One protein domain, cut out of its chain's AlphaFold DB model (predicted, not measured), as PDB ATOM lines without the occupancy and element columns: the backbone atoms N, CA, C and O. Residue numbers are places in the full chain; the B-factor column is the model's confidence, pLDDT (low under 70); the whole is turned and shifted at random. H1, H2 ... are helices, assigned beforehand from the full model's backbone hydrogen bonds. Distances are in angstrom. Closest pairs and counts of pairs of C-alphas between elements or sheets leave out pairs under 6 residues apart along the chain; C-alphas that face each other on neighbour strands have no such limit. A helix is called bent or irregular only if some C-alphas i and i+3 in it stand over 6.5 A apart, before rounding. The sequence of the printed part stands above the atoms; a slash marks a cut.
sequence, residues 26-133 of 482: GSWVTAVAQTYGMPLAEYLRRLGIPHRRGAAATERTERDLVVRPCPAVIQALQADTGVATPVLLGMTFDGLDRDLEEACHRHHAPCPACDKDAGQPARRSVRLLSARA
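What this domain is: This is residues 26 to 133 of the 482 residues of an uncharacterized protein of Skermanella aerolata (UniProt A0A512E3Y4). Short helices form a rounded cluster with few contacts between them: H3 and H1 lie near the middle, with H2 beside H1 and H6 at one end of H3. H4 and H5 make a separate pair on one side, while H7 lies far out and touches no helix. The printed part has 108 residues with eight named helices, H1 to H8 in chain order, and no named strand; the class is all helix. It is compact, with a radius of gyration of the C-alphas of 13.5 A and spans of 34 by 32 by 30 A.

Where its parts are: Find C-alpha 55 at (96.597, 80.570, 58.590); from there H3, the longest helix, runs 18.5 A to residue 67. H1, residues 26 to 35, starts at (95.670, 94.468, 60.492) and measures 14.4 A. Then find H2 at residues 40 to 46, H4 at 71 to 81, 15.2 A, H5 at 85 to 89 and H6 at 98 to 106. H7, residues 112 to 122, is 16.3 A long and only just irregular: C-alphas 118 and 121 are 6.7 A apart. H8, residues 129 to 132, ends at (103.234, 97.031, 53.601).

How they stand to each other: Begin at H3, whose residues 61 to 66 alone touch H1, opposite ways at a steep tilt of 59 degrees; the closest C-alphas are Gly 26 and Glu 62, 4.4 A. Its residues 63 to 67 alone touch H6, closest C-alphas Val 67 and Glu 101, 5.8 A, opposite ways at a shallow tilt of 34.9 degrees, only just short of steep. H1 touches H2 about perpendicular, 76 degrees, with C-alphas 33 and 40 closest at 5.4 A. H4 touches H5, closest C-alphas Gln 78 and Thr 85, 6.3 A; H3 and H4 are only just apart, closest 8.3 A. H8 is close to but not clearly touching H6, C-alphas 104 and 132 being closest at 6.2 A. Every O i to N i+4 pair is within hydrogen-bond range in H1, H2, H4, H5 and H6, against 8 of 9 in H3 and 4 of 7 in H7; H8 is too short for such a pair.

The domain as a whole: The C-alphas farthest apart, Gly 37 and Asp 99, are 36.6 A from each other. The printed part has no cut and no long link. Look for pLDDT under 70 at 42 residues, among them 50 to 56, 93 to 119 and 130 to 133; the mean of the printed part is 71.3.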
ATOM      1  N   GLY A  26      95.622  95.914  60.265       85.81
ATOM      2  CA  GLY A  26      95.670  94.468  60.492       85.81
ATOM      3  C   GLY A  26      96.492  94.062  61.726       85.81
ATOM      4  O   GLY A  26      96.070  93.186  62.486       85.81
ATOM      5  N   SER A  27      97.624  94.733  61.971       84.88
ATOM      6  CA  SER A  27      98.430  94.545  63.189       84.88
ATOM      7  C   SER A  27      97.652  94.935  64.439       84.88
ATOM      8  O   SER A  27      97.560  94.156  65.389       84.88
ATOM      9  N   TRP A  28      97.038  96.116  64.415       86.94
ATOM     10  CA  TRP A  28      96.322  96.643  65.565       86.94
ATOM     11  C   TRP A  28      95.093  95.797  65.924       86.94
ATOM     12  O   TRP A  28      94.933  95.403  67.077       86.94
ATOM     13  N   VAL A  29      94.279  95.402  64.939       86.81
ATOM     14  CA  VAL A  29      93.117  94.514  65.150       86.81
ATOM     15  C   VAL A  29      93.555  93.153  65.706       86.81
ATOM     16  O   VAL A  29      92.871  92.571  66.550       86.81
ATOM     17  N   THR A  30      94.724  92.654  65.297       87.69
ATOM     18  CA  THR A  30      95.306  91.437  65.883       87.69
ATOM     19  C   THR A  30      95.639  91.630  67.365       87.69
ATOM     20  O   THR A  30      95.351  90.743  68.169       87.69
ATOM     21  N   ALA A  31      96.190  92.784  67.749       85.00
ATOM     22  CA  ALA A  31      96.470  93.107  69.149       85.00
ATOM     23  C   ALA A  31      95.188  93.259  69.990       85.00
ATOM     24  O   ALA A  31      95.147  92.806  71.136       85.00
ATOM     25  N   VAL A  32      94.123  93.837  69.424       83.19
ATOM     26  CA  VAL A  32      92.801  93.912  70.074       83.19
ATOM     27  C   VAL A  32      92.265  92.503  70.346       83.19
ATOM     28  O   VAL A  32      91.941  92.173  71.487       83.19
ATOM     29  N   ALA A  33      92.268  91.626  69.335       84.06
ATOM     30  CA  ALA A  33      91.830  90.237  69.485       84.06
ATOM     31  C   ALA A  33      92.630  89.481  70.565       84.06
ATOM     32  O   ALA A  33      92.053  88.772  71.393       84.06
ATOM     33  N   GLN A  34      93.953  89.684  70.603       85.06
ATOM     34  CA  GLN A  34      94.831  89.111  71.627       85.06
ATOM     35  C   GLN A  34      94.517  89.624  73.035       85.06
ATOM     36  O   GLN A  34      94.593  88.845  73.983       85.06
ATOM     37  N   THR A  35      94.127  90.893  73.181       82.50
ATOM     38  CA  THR A  35      93.765  91.475  74.485       82.50
ATOM     39  C   THR A  35      92.510  90.819  75.062       82.50
ATOM     40  O   THR A  35      92.422  90.601  76.267       82.50
ATOM     41  N   TYR A  36      91.587  90.394  74.197       76.94
ATOM     42  CA  TYR A  36      90.427  89.588  74.588       76.94
ATOM     43  C   TYR A  36      90.700  88.077  74.649       76.94
ATOM     44  O   TYR A  36      89.764  87.292  74.811       76.94
ATOM     45  N   GLY A  37      91.956  87.646  74.496       81.38
ATOM     46  CA  GLY A  37      92.346  86.240  74.579       81.38
ATOM     47  C   GLY A  37      91.798  85.360  73.452       81.38
ATOM     48  O   GLY A  37      91.647  84.156  73.653       81.38
ATOM     49  N   MET A  38      91.486  85.928  72.280       84.19
ATOM     50  CA  MET A  38      90.882  85.184  71.169       84.19
ATOM     51  C   MET A  38      91.657  85.314  69.847       84.19
ATOM     52  O   MET A  38      92.344  86.310  69.607       84.19
ATOM     53  N   PRO A  39      91.547  84.325  68.939       82.56
ATOM     54  CA  PRO A  39      92.118  84.434  67.600       82.56
ATOM     55  C   PRO A  39      91.462  85.556  66.785       82.56
ATOM     56  O   PRO A  39      90.249  85.750  66.855       82.56
ATOM     57  N   LEU A  40      92.235  86.210  65.907       80.62
ATOM     58  CA  LEU A  40      91.740  87.257  64.995       80.62
ATOM     59  C   LEU A  40      90.479  86.827  64.225       80.62
ATOM     60  O   LEU A  40      89.510  87.572  64.125       80.62
ATOM     61  N   ALA A  41      90.474  85.592  63.723       81.56
ATOM     62  CA  ALA A  41      89.345  84.994  63.018       81.56
ATOM     63  C   ALA A  41      88.043  84.980  63.837       81.56
ATOM     64  O   ALA A  41      86.956  85.162  63.290       81.56
ATOM     65  N   GLU A  42      88.151  84.709  65.139       82.00
ATOM     66  CA  GLU A  42      87.006  84.676  66.042       82.00
ATOM     67  C   GLU A  42      86.527  86.088  66.367       82.00
ATOM     68  O   GLU A  42      85.323  86.337  66.305       82.00
ATOM     69  N   TYR A  43      87.457  87.008  66.624       83.12
ATOM     70  CA  TYR A  43      87.151  88.413  66.875       83.12
ATOM     71  C   TYR A  43      86.407  89.052  65.693       83.12
ATOM     72  O   TYR A  43      85.309  89.577  65.862       83.12
ATOM     73  N   LEU A  44      86.919  88.892  64.468       79.06
ATOM     74  CA  LEU A  44      86.266  89.402  63.254       79.06
ATOM     75  C   LEU A  44      84.863  88.810  63.051       79.06
ATOM     76  O   LEU A  44      83.932  89.521  62.683       79.06
ATOM     77  N   ARG A  45      84.678  87.522  63.356       81.56
ATOM     78  CA  ARG A  45      83.355  86.885  63.328       81.56
ATOM     79  C   ARG A  45      82.377  87.516  64.319       81.56
ATOM     80  O   ARG A  45      81.203  87.645  63.983       81.56
ATOM     81  N   ARG A  46      82.832  87.870  65.525       80.44
ATOM     82  CA  ARG A  46      81.999  88.536  66.544       80.44
ATOM     83  C   ARG A  46      81.607  89.951  66.122       80.44
ATOM     84  O   ARG A  46      80.494  90.365  66.415       80.44
ATOM     85  N   LEU A  47      82.456  90.620  65.343       74.44
ATOM     86  CA  LEU A  47      82.142  91.886  64.673       74.44
ATOM     87  C   LEU A  47      81.195  91.729  63.461       74.44
ATOM     88  O   LEU A  47      80.924  92.703  62.767       74.44
ATOM     89  N   GLY A  48      80.702  90.518  63.171       71.44
ATOM     90  CA  GLY A  48      79.803  90.251  62.042       71.44
ATOM     91  C   GLY A  48      80.509  90.099  60.691       71.44
ATOM     92  O   GLY A  48      79.853  90.091  59.651       71.44
ATOM     93  N   ILE A  49      81.836  89.952  60.683       70.25
ATOM     94  CA  ILE A  49      82.648  89.905  59.466       70.25
ATOM     95  C   ILE A  49      82.897  88.437  59.086       70.25
ATOM     96  O   ILE A  49      83.493  87.686  59.869       70.25
ATOM     97  N   PRO A  50      82.473  87.983  57.891       67.62
ATOM     98  CA  PRO A  50      82.701  86.608  57.464       67.62
ATOM     99  C   PRO A  50      84.200  86.343  57.297       67.62
ATOM    100  O   PRO A  50      84.859  86.948  56.457       67.62
ATOM    101  N   HIS A  51      84.738  85.398  58.069       69.50
ATOM    102  CA  HIS A  51      86.148  85.024  58.008       69.50
ATOM    103  C   HIS A  51      86.313  83.522  57.754       69.50
ATOM    104  O   HIS A  51      85.672  82.688  58.402       69.50
ATOM    105  N   ARG A  52      87.182  83.157  56.800       67.06
ATOM    106  CA  ARG A  52      87.503  81.754  56.487       67.06
ATOM    107  C   ARG A  52      88.567  81.237  57.456       67.06
ATOM    108  O   ARG A  52      89.510  81.946  57.767       67.06
ATOM    109  N   ARG A  53      88.441  79.994  57.926       65.12
ATOM    110  CA  ARG A  53      89.421  79.394  58.850       65.12
ATOM    111  C   ARG A  53      90.729  79.039  58.124       65.12
ATOM    112  O   ARG A  53      90.687  78.544  57.002       65.12
ATOM    113  N   GLY A  54      91.867  79.225  58.801       68.00
ATOM    114  CA  GLY A  54      93.197  78.772  58.363       68.00
ATOM    115  C   GLY A  54      94.234  79.899  58.280       68.00
ATOM    116  O   GLY A  54      93.888  81.039  57.995       68.00
ATOM    117  N   ALA A  55      95.515  79.578  58.492       65.06
ATOM    118  CA  ALA A  55      96.597  80.570  58.590       65.06
ATOM    119  C   ALA A  55      96.709  81.494  57.359       65.06
ATOM    120  O   ALA A  55      96.848  82.704  57.502       65.06
ATOM    121  N   ALA A  56      96.558  80.939  56.152       67.25
ATOM    122  CA  ALA A  56      96.576  81.716  54.912       67.25
ATOM    123  C   ALA A  56      95.365  82.664  54.772       67.25
ATOM    124  O   ALA A  56      95.478  83.735  54.179       67.25
ATOM    125  N   ALA A  57      94.204  82.289  55.321       73.38
ATOM    126  CA  ALA A  57      93.014  83.139  55.324       73.38
ATOM    127  C   ALA A  57      93.136  84.277  56.350       73.38
ATOM    128  O   ALA A  57      92.739  85.408  56.055       73.38
ATOM    129  N   THR A  58      93.753  83.999  57.502       72.19
ATOM    130  CA  THR A  58      94.110  85.005  58.507       72.19
ATOM    131  C   THR A  58      95.067  86.046  57.933       72.19
ATOM    132  O   THR A  58      94.774  87.235  58.012       72.19
ATOM    133  N   GLU A  59      96.156  85.618  57.284       73.69
ATOM    134  CA  GLU A  59      97.133  86.539  56.686       73.69
ATOM    135  C   GLU A  59      96.517  87.384  55.563       73.69
ATOM    136  O   GLU A  59      96.758  88.589  55.488       73.69
ATOM    137  N   ARG A  60      95.687  86.776  54.705       74.62
ATOM    138  CA  ARG A  60      94.977  87.512  53.654       74.62
ATOM    139  C   ARG A  60      94.038  88.560  54.247       74.62
ATOM    140  O   ARG A  60      94.073  89.697  53.809       74.62
ATOM    141  N   THR A  61      93.280  88.216  55.284       76.69
ATOM    142  CA  THR A  61      92.358  89.172  55.918       76.69
ATOM    143  C   THR A  61      93.106  90.304  56.617       76.69
ATOM    144  O   THR A  61      92.701  91.454  56.516       76.69
ATOM    145  N   GLU A  62      94.228  90.010  57.278       78.12
ATOM    146  CA  GLU A  62      95.097  91.043  57.851       78.12
ATOM    147  C   GLU A  62      95.586  92.024  56.772       78.12
ATOM    148  O   GLU A  62      95.625  93.229  57.011       78.12
ATOM    149  N   ARG A  63      95.910  91.527  55.569       77.06
ATOM    150  CA  ARG A  63      96.269  92.372  54.418       77.06
ATOM    151  C   ARG A  63      95.071  93.145  53.866       77.06
ATOM    152  O   ARG A  63      95.226  94.321  53.557       77.06
ATOM    153  N   ASP A  64      93.902  92.522  53.753       81.62
ATOM    154  CA  ASP A  64      92.677  93.163  53.253       81.62
ATOM    155  C   ASP A  64      92.275  94.347  54.137       81.62
ATOM    156  O   ASP A  64      91.961  95.412  53.616       81.62
ATOM    157  N   LEU A  65      92.398  94.217  55.464       81.50
ATOM    158  CA  LEU A  65      92.172  95.322  56.403       81.50
ATOM    159  C   LEU A  65      93.070  96.534  56.121       81.50
ATOM    160  O   LEU A  65      92.673  97.658  56.389       81.50
ATOM    161  N   VAL A  66      94.275  96.320  55.595       79.69
ATOM    162  CA  VAL A  66      95.243  97.389  55.326       79.69
ATOM    163  C   VAL A  66      95.068  97.977  53.930       79.69
ATOM    164  O   VAL A  66      95.170  99.185  53.769       79.69
ATOM    165  N   VAL A  67      94.837  97.141  52.918       69.94
ATOM    166  CA  VAL A  67      94.859  97.557  51.505       69.94
ATOM    167  C   VAL A  67      93.471  97.932  50.989       69.94
ATOM    168  O   VAL A  67      93.347  98.886  50.236       69.94
ATOM    169  N   ARG A  68      92.433  97.192  51.390       73.19
ATOM    170  CA  ARG A  68      91.043  97.399  50.959       73.19
ATOM    171  C   ARG A  68      90.111  97.317  52.169       73.19
ATOM    172  O   ARG A  68      89.334  96.360  52.284       73.19
ATOM    173  N   PRO A  69      90.202  98.275  53.109       74.25
ATOM    174  CA  PRO A  69      89.368  98.251  54.298       74.25
ATOM    175  C   PRO A  69      87.892  98.311  53.901       74.25
ATOM    176  O   PRO A  69      87.425  99.263  53.282       74.25
ATOM    177  N   CYS A  70      87.126  97.287  54.268       81.56
ATOM    178  CA  CYS A  70      85.687  97.301  54.042       81.56
ATOM    179  C   CYS A  70      85.037  98.357  54.963       81.56
ATOM    180  O   CYS A  70      85.225  98.280  56.181       81.56
ATOM    181  N   PRO A  71      84.231  99.304  54.445       82.06
ATOM    182  CA  PRO A  71      83.624 100.358  55.265       82.06
ATOM    183  C   PRO A  71      82.796  99.826  56.441       82.06
ATOM    184  O   PRO A  71      82.858 100.372  57.541       82.06
ATOM    185  N   ALA A  72      82.081  98.713  56.244       81.38
ATOM    186  CA  ALA A  72      81.318  98.059  57.307       81.38
ATOM    187  C   ALA A  72      82.223  97.533  58.436       81.38
ATOM    188  O   ALA A  72      81.850  97.579  59.604       81.38
ATOM    189  N   VAL A  73      83.434  97.078  58.099       80.81
ATOM    190  CA  VAL A  73      84.432  96.623  59.077       80.81
ATOM    191  C   VAL A  73      84.964  97.797  59.888       80.81
ATOM    192  O   VAL A  73      85.068  97.694  61.105       80.81
ATOM    193  N   ILE A  74      85.254  98.926  59.238       82.50
ATOM    194  CA  ILE A  74      85.710 100.143  59.921       82.50
ATOM    195  C   ILE A  74      84.638 100.664  60.885       82.50
ATOM    196  O   ILE A  74      84.955 101.001  62.023       82.50
ATOM    197  N   GLN A  75      83.370 100.672  60.468       83.12
ATOM    198  CA  GLN A  75      82.249 101.068  61.327       83.12
ATOM    199  C   GLN A  75      82.075 100.124  62.522       83.12
ATOM    200  O   GLN A  75      81.901 100.589  63.647       83.12
ATOM    201  N   ALA A  76      82.166  98.808  62.301       80.19
ATOM    202  CA  ALA A  76      82.086  97.821  63.375       80.19
ATOM    203  C   ALA A  76      83.245  97.972  64.376       80.19
ATOM    204  O   ALA A  76      83.019  97.948  65.583       80.19
ATOM    205  N   LEU A  77      84.470  98.193  63.887       79.75
ATOM    206  CA  LEU A  77      85.640  98.443  64.732       79.75
ATOM    207  C   LEU A  77      85.498  99.737  65.534       79.75
ATOM    208  O   LEU A  77      85.812  99.747  66.720       79.75
ATOM    209  N   GLN A  78      85.002 100.817  64.930       80.69
ATOM    210  CA  GLN A  78      84.727 102.065  65.644       80.69
ATOM    211  C   GLN A  78      83.684 101.864  66.751       80.69
ATOM    212  O   GLN A  78      83.865 102.374  67.853       80.69
ATOM    213  N   ALA A  79      82.605 101.129  66.469       79.94
ATOM    214  CA  ALA A  79      81.554 100.858  67.447       79.94
ATOM    215  C   ALA A  79      82.050  99.990  68.617       79.94
ATOM    216  O   ALA A  79      81.677 100.247  69.758       79.94
ATOM    217  N   ASP A  80      82.904  98.999  68.342       78.38
ATOM    218  CA  ASP A  80      83.466  98.095  69.358       78.38
ATOM    219  C   ASP A  80      84.562  98.762  70.203       78.38
ATOM    220  O   ASP A  80      84.624  98.575  71.415       78.38
ATOM    221  N   THR A  81      85.429  99.558  69.571       76.94
ATOM    222  CA  THR A  81      86.658 100.065  70.205       76.94
ATOM    223  C   THR A  81      86.601 101.534  70.620       76.94
ATOM    224  O   THR A  81      87.468 101.994  71.360       76.94
ATOM    225  N   GLY A  82      85.630 102.301  70.116       71.94
ATOM    226  CA  GLY A  82      85.543 103.751  70.314       71.94
ATOM    227  C   GLY A  82      86.609 104.568  69.568       71.94
ATOM    228  O   GLY A  82      86.619 105.795  69.679       71.94
ATOM    229  N   VAL A  83      87.501 103.933  68.796       73.44
ATOM    230  CA  VAL A  83      88.538 104.629  68.020       73.44
ATOM    231  C   VAL A  83      87.910 105.323  66.813       73.44
ATOM    232  O   VAL A  83      87.180 104.717  66.031       73.44
ATOM    233  N   ALA A  84      88.209 106.612  66.650       73.19
ATOM    234  CA  ALA A  84      87.630 107.433  65.595       73.19
ATOM    235  C   ALA A  84      87.980 106.907  64.188       73.19
ATOM    236  O   ALA A  84      89.127 106.551  63.912       73.19
ATOM    237  N   THR A  85      87.009 106.946  63.268       71.56
ATOM    238  CA  THR A  85      87.159 106.520  61.862       71.56
ATOM    239  C   THR A  85      88.414 107.079  61.178       71.56
ATOM    240  O   THR A  85      89.117 106.293  60.547       71.56
ATOM    241  N   PRO A  86      88.767 108.379  61.311       70.25
ATOM    242  CA  PRO A  86      89.956 108.922  60.651       70.25
ATOM    243  C   PRO A  86      91.262 108.292  61.148       70.25
ATOM    244  O   PRO A  86      92.205 108.151  60.378       70.25
ATOM    245  N   VAL A  87      91.314 107.875  62.418       70.31
ATOM    246  CA  VAL A  87      92.474 107.167  62.977       70.31
ATOM    247  C   VAL A  87      92.557 105.762  62.389       70.31
ATOM    248  O   VAL A  87      93.634 105.345  61.977       70.31
ATOM    249  N   LEU A  88      91.426 105.055  62.288       69.38
ATOM    250  CA  LEU A  88      91.370 103.720  61.684       69.38
ATOM    251  C   LEU A  88      91.779 103.740  60.206       69.38
ATOM    252  O   LEU A  88      92.566 102.894  59.790       69.38
ATOM    253  N   LEU A  89      91.301 104.724  59.440       71.44
ATOM    254  CA  LEU A  89      91.679 104.921  58.035       71.44
ATOM    255  C   LEU A  89      93.136 105.388  57.881       71.44
ATOM    256  O   LEU A  89      93.804 105.014  56.927       71.44
ATOM    257  N   GLY A  90      93.683 106.127  58.849       64.81
ATOM    258  CA  GLY A  90      95.105 106.495  58.864       64.81
ATOM    259  C   GLY A  90      96.068 105.307  59.028       64.81
ATOM    260  O   GLY A  90      97.272 105.461  58.830       64.81
ATOM    261  N   MET A  91      95.553 104.126  59.378       74.00
ATOM    262  CA  MET A  91      96.311 102.874  59.499       74.00
ATOM    263  C   MET A  91      96.143 101.948  58.282       74.00
ATOM    264  O   MET A  91      96.538 100.775  58.327       74.00
ATOM    265  N   THR A  92      95.539 102.444  57.205       72.56
ATOM    266  CA  THR A  92      95.302 101.717  55.955       72.56
ATOM    267  C   THR A  92      95.867 102.501  54.774       72.56
ATOM    268  O   THR A  92      96.374 103.611  54.916       72.56
ATOM    269  N   PHE A  93      95.804 101.905  53.589       61.94
ATOM    270  CA  PHE A  93      96.055 102.584  52.326       61.94
ATOM    271  C   PHE A  93      94.746 102.992  51.634       61.94
ATOM    272  O   PHE A  93      94.594 102.811  50.427       61.94
ATOM    273  N   ASP A  94      93.779 103.488  52.409       63.66
ATOM    274  CA  ASP A  94      92.496 103.936  51.869       63.66
ATOM    275  C   ASP A  94      92.694 104.941  50.717       63.66
ATOM    276  O   ASP A  94      93.512 105.859  50.805       63.66
ATOM    277  N   GLY A  95      91.968 104.737  49.616       55.91
ATOM    278  CA  GLY A  95      92.049 105.592  48.428       55.91
ATOM    279  C   GLY A  95      93.215 105.314  47.470       55.91
ATOM    280  O   GLY A  95      93.433 106.117  46.560       55.91
ATOM    281  N   LEU A  96      93.955 104.206  47.624       55.50
ATOM    282  CA  LEU A  96      94.882 103.756  46.579       55.50
ATOM    283  C   LEU A  96      94.149 103.438  45.272       55.50
ATOM    284  O   LEU A  96      93.008 102.979  45.261       55.50
ATOM    285  N   ASP A  97      94.839 103.635  44.147       49.22
ATOM    286  CA  ASP A  97      94.362 103.076  42.890       49.22
ATOM    287  C   ASP A  97      94.471 101.542  42.893       49.22
ATOM    288  O   ASP A  97      95.264 100.931  43.616       49.22
ATOM    289  N   ARG A  98      93.653 100.903  42.056       50.69
ATOM    290  CA  ARG A  98      93.529  99.440  41.999       50.69
ATOM    291  C   ARG A  98      94.856  98.734  41.686       50.69
ATOM    292  O   ARG A  98      95.052  97.594  42.112       50.69
ATOM    293  N   ASP A  99      95.749  99.383  40.944       47.72
ATOM    294  CA  ASP A  99      97.030  98.797  40.548       47.72
ATOM    295  C   ASP A  99      98.009  98.791  41.734       47.72
ATOM    296  O   ASP A  99      98.678  97.782  41.986       47.72
ATOM    297  N   LEU A 100      98.029  99.867  42.524       49.69
ATOM    298  CA  LEU A 100      98.784  99.970  43.771       49.69
ATOM    299  C   LEU A 100      98.206  99.086  44.876       49.69
ATOM    300  O   LEU A 100      98.976  98.458  45.604       49.69
ATOM    301  N   GLU A 101      96.883  98.962  44.976       58.88
ATOM    302  CA  GLU A 101      96.252  98.000  45.884       58.88
ATOM    303  C   GLU A 101      96.747  96.573  45.599       58.88
ATOM    304  O   GLU A 101      97.196  95.853  46.494       58.88
ATOM    305  N   GLU A 102      96.712  96.155  44.333       57.72
ATOM    306  CA  GLU A 102      97.139  94.815  43.933       57.72
ATOM    307  C   GLU A 102      98.656  94.606  44.103       57.72
ATOM    308  O   GLU A 102      99.115  93.493  44.392       57.72
ATOM    309  N   ALA A 103      99.454  95.665  43.954       49.97
ATOM    310  CA  ALA A 103     100.879  95.638  44.265       49.97
ATOM    311  C   ALA A 103     101.119  95.449  45.774       49.97
ATOM    312  O   ALA A 103     101.873  94.554  46.164       49.97
ATOM    313  N   CYS A 104     100.433  96.211  46.629       53.81
ATOM    314  CA  CYS A 104     100.520  96.101  48.091       53.81
ATOM    315  C   CYS A 104     100.032  94.737  48.597       53.81
ATOM    316  O   CYS A 104     100.624  94.167  49.514       53.81
ATOM    317  N   HIS A 105      99.017  94.145  47.960       61.12
ATOM    318  CA  HIS A 105      98.563  92.793  48.290       61.12
ATOM    319  C   HIS A 105      99.617  91.715  48.051       61.12
ATOM    320  O   HIS A 105      99.676  90.743  48.812       61.12
ATOM    321  N   ARG A 106     100.440  91.869  47.012       56.28
ATOM    322  CA  ARG A 106     101.488  90.910  46.626       56.28
ATOM    323  C   ARG A 106     102.844  91.220  47.257       56.28
ATOM    324  O   ARG A 106     103.716  90.354  47.268       56.28
ATOM    325  N   HIS A 107     103.013  92.416  47.814       53.00
ATOM    326  CA  HIS A 107     104.246  92.845  48.452       53.00
ATOM    327  C   HIS A 107     104.479  92.123  49.788       53.00
ATOM    328  O   HIS A 107     103.582  91.982  50.626       53.00
ATOM    329  N   HIS A 108     105.708  91.656  49.992       56.66
ATOM    330  CA  HIS A 108     106.171  91.141  51.276       56.66
ATOM    331  C   HIS A 108     106.955  92.234  51.985       56.66
ATOM    332  O   HIS A 108     107.774  92.893  51.354       56.66
ATOM    333  N   ALA A 109     106.696  92.407  53.284       52.12
ATOM    334  CA  ALA A 109     107.298  93.485  54.048       52.12
ATOM    335  C   ALA A 109     108.833  93.441  53.964       52.12
ATOM    336  O   ALA A 109     109.418  92.372  54.162       52.12
ATOM    337  N   PRO A 110     109.493  94.580  53.690       46.00
ATOM    338  CA  PRO A 110     110.898  94.602  53.306       46.00
ATOM    339  C   PRO A 110     111.849  94.341  54.480       46.00
ATOM    340  O   PRO A 110     113.019  94.050  54.247       46.00
ATOM    341  N   CYS A 111     111.398  94.450  55.740       54.59
ATOM    342  CA  CYS A 111     112.297  94.308  56.885       54.59
ATOM    343  C   CYS A 111     111.620  93.799  58.175       54.59
ATOM    344  O   CYS A 111     110.835  94.527  58.785       54.59
ATOM    345  N   PRO A 112     111.996  92.601  58.664       61.66
ATOM    346  CA  PRO A 112     111.556  92.071  59.959       61.66
ATOM    347  C   PRO A 112     112.073  92.851  61.183       61.66
ATOM    348  O   PRO A 112     111.553  92.668  62.281       61.66
ATOM    349  N   ALA A 113     113.117  93.678  61.035       62.28
ATOM    350  CA  ALA A 113     113.639  94.498  62.134       62.28
ATOM    351  C   ALA A 113     112.727  95.699  62.437       62.28
ATOM    352  O   ALA A 113     112.560  96.051  63.601       62.28
ATOM    353  N   CYS A 114     112.055  96.247  61.416       64.69
ATOM    354  CA  CYS A 114     111.099  97.349  61.572       64.69
ATOM    355  C   CYS A 114     109.905  96.916  62.463       64.69
ATOM    356  O   CYS A 114     109.450  97.699  63.294       64.69
ATOM    357  N   ASP A 115     109.486  95.643  62.391       66.50
ATOM    358  CA  ASP A 115     108.447  95.074  63.269       66.50
ATOM    359  C   ASP A 115     108.916  94.907  64.730       66.50
ATOM    360  O   ASP A 115     108.152  95.120  65.676       66.50
ATOM    361  N   LYS A 116     110.188  94.530  64.939       67.19
ATOM    362  CA  LYS A 116     110.766  94.369  66.286       67.19
ATOM    363  C   LYS A 116     110.908  95.708  67.003       67.19
ATOM    364  O   LYS A 116     110.534  95.809  68.171       67.19
ATOM    365  N   ASP A 117     111.415  96.716  66.303       69.62
ATOM    366  CA  ASP A 117     111.662  98.039  66.876       69.62
ATOM    367  C   ASP A 117     110.352  98.770  67.175       69.62
ATOM    368  O   ASP A 117     110.198  99.342  68.252       69.62
ATOM    369  N   ALA A 118     109.366  98.679  66.277       66.62
ATOM    370  CA  ALA A 118     108.030  99.221  66.521       66.62
ATOM    371  C   ALA A 118     107.320  98.516  67.691       66.62
ATOM    372  O   ALA A 118     106.531  99.132  68.412       66.62
ATOM    373  N   GLY A 119     107.608  97.229  67.892       66.50
ATOM    374  CA  GLY A 119     107.014  96.425  68.952       66.50
ATOM    375  C   GLY A 119     107.591  96.654  70.350       66.50
ATOM    376  O   GLY A 119     106.902  96.402  71.342       66.50
ATOM    377  N   GLN A 120     108.827  97.156  70.462       75.44
ATOM    378  CA  GLN A 120     109.494  97.346  71.756       75.44
ATOM    379  C   GLN A 120     108.760  98.326  72.691       75.44
ATOM    380  O   GLN A 120     108.465  97.929  73.824       75.44
ATOM    381  N   PRO A 121     108.406  99.558  72.268       70.19
ATOM    382  CA  PRO A 121     107.698 100.505  73.134       70.19
ATOM    383  C   PRO A 121     106.319  99.996  73.560       70.19
ATOM    384  O   PRO A 121     105.890 100.222  74.689       70.19
ATOM    385  N   ALA A 122     105.638  99.273  72.667       66.44
ATOM    386  CA  ALA A 122     104.296  98.748  72.893       66.44
ATOM    387  C   ALA A 122     104.276  97.380  73.599       66.44
ATOM    388  O   ALA A 122     103.197  96.867  73.894       66.44
ATOM    389  N   ARG A 123     105.450  96.780  73.853       79.31
ATOM    390  CA  ARG A 123     105.629  95.430  74.424       79.31
ATOM    391  C   ARG A 123     104.793  94.349  73.722       79.31
ATOM    392  O   ARG A 123     104.342  93.398  74.356       79.31
ATOM    393  N   ARG A 124     104.589  94.484  72.410       77.44
ATOM    394  CA  ARG A 124     103.804  93.560  71.576       77.44
ATOM    395  C   ARG A 124     104.326  93.550  70.145       77.44
ATOM    396  O   ARG A 124     105.061  94.445  69.758       77.44
ATOM    397  N   SER A 125     103.936  92.560  69.347       77.44
ATOM    398  CA  SER A 125     104.243  92.575  67.911       77.44
ATOM    399  C   SER A 125     103.492  93.724  67.235       77.44
ATOM    400  O   SER A 125     102.280  93.849  67.419       77.44
ATOM    401  N   VAL A 126     104.204  94.559  66.477       73.25
ATOM    402  CA  VAL A 126     103.639  95.698  65.743       73.25
ATOM    403  C   VAL A 126     104.144  95.627  64.313       73.25
ATOM    404  O   VAL A 126     105.350  95.630  64.095       73.25
ATOM    405  N   ARG A 127     103.237  95.593  63.334       76.81
ATOM    406  CA  ARG A 127     103.595  95.754  61.918       76.81
ATOM    407  C   ARG A 127     103.244  97.150  61.455       76.81
ATOM    408  O   ARG A 127     102.076  97.547  61.504       76.81
ATOM    409  N   LEU A 128     104.244  97.864  60.960       71.56
ATOM    410  CA  LEU A 128     104.068  99.215  60.439       71.56
ATOM    411  C   LEU A 128     103.314  99.191  59.104       71.56
ATOM    412  O   LEU A 128     103.630  98.392  58.220       71.56
ATOM    413  N   LEU A 129     102.372 100.119  58.920       70.38
ATOM    414  CA  LEU A 129     101.674 100.364  57.654       70.38
ATOM    415  C   LEU A 129     102.678 100.548  56.520       70.38
ATOM    416  O   LEU A 129     102.579  99.926  55.467       70.38
ATOM    417  N   SER A 130     103.727 101.324  56.775       61.78
ATOM    418  CA  SER A 130     104.743 101.589  55.770       61.78
ATOM    419  C   SER A 130     105.576 100.370  55.372       61.78
ATOM    420  O   SER A 130     106.182 100.366  54.311       61.78
ATOM    421  N   ALA A 131     105.619  99.319  56.192       59.62
ATOM    422  CA  ALA A 131     106.268  98.073  55.794       59.62
ATOM    423  C   ALA A 131     105.412  97.284  54.783       59.62
ATOM    424  O   ALA A 131     105.891  96.334  54.181       59.62
ATOM    425  N   ARG A 132     104.142  97.653  54.578       59.72
ATOM    426  CA  ARG A 132     103.234  97.031  53.601       59.72
ATOM    427  C   ARG A 132     103.154  97.792  52.275       59.72
ATOM    428  O   ARG A 132     102.449  97.358  51.371       59.72
ATOM    429  N   ALA A 133     103.868  98.904  52.165       54.72
ATOM    430  CA  ALA A 133     103.897  99.750  50.986       54.72
ATOM    431  C   ALA A 133     104.686  99.084  49.856       54.72
ATOM    432  O   ALA A 133     105.891  98.896  49.985       54.72
TER     433      ALA A 133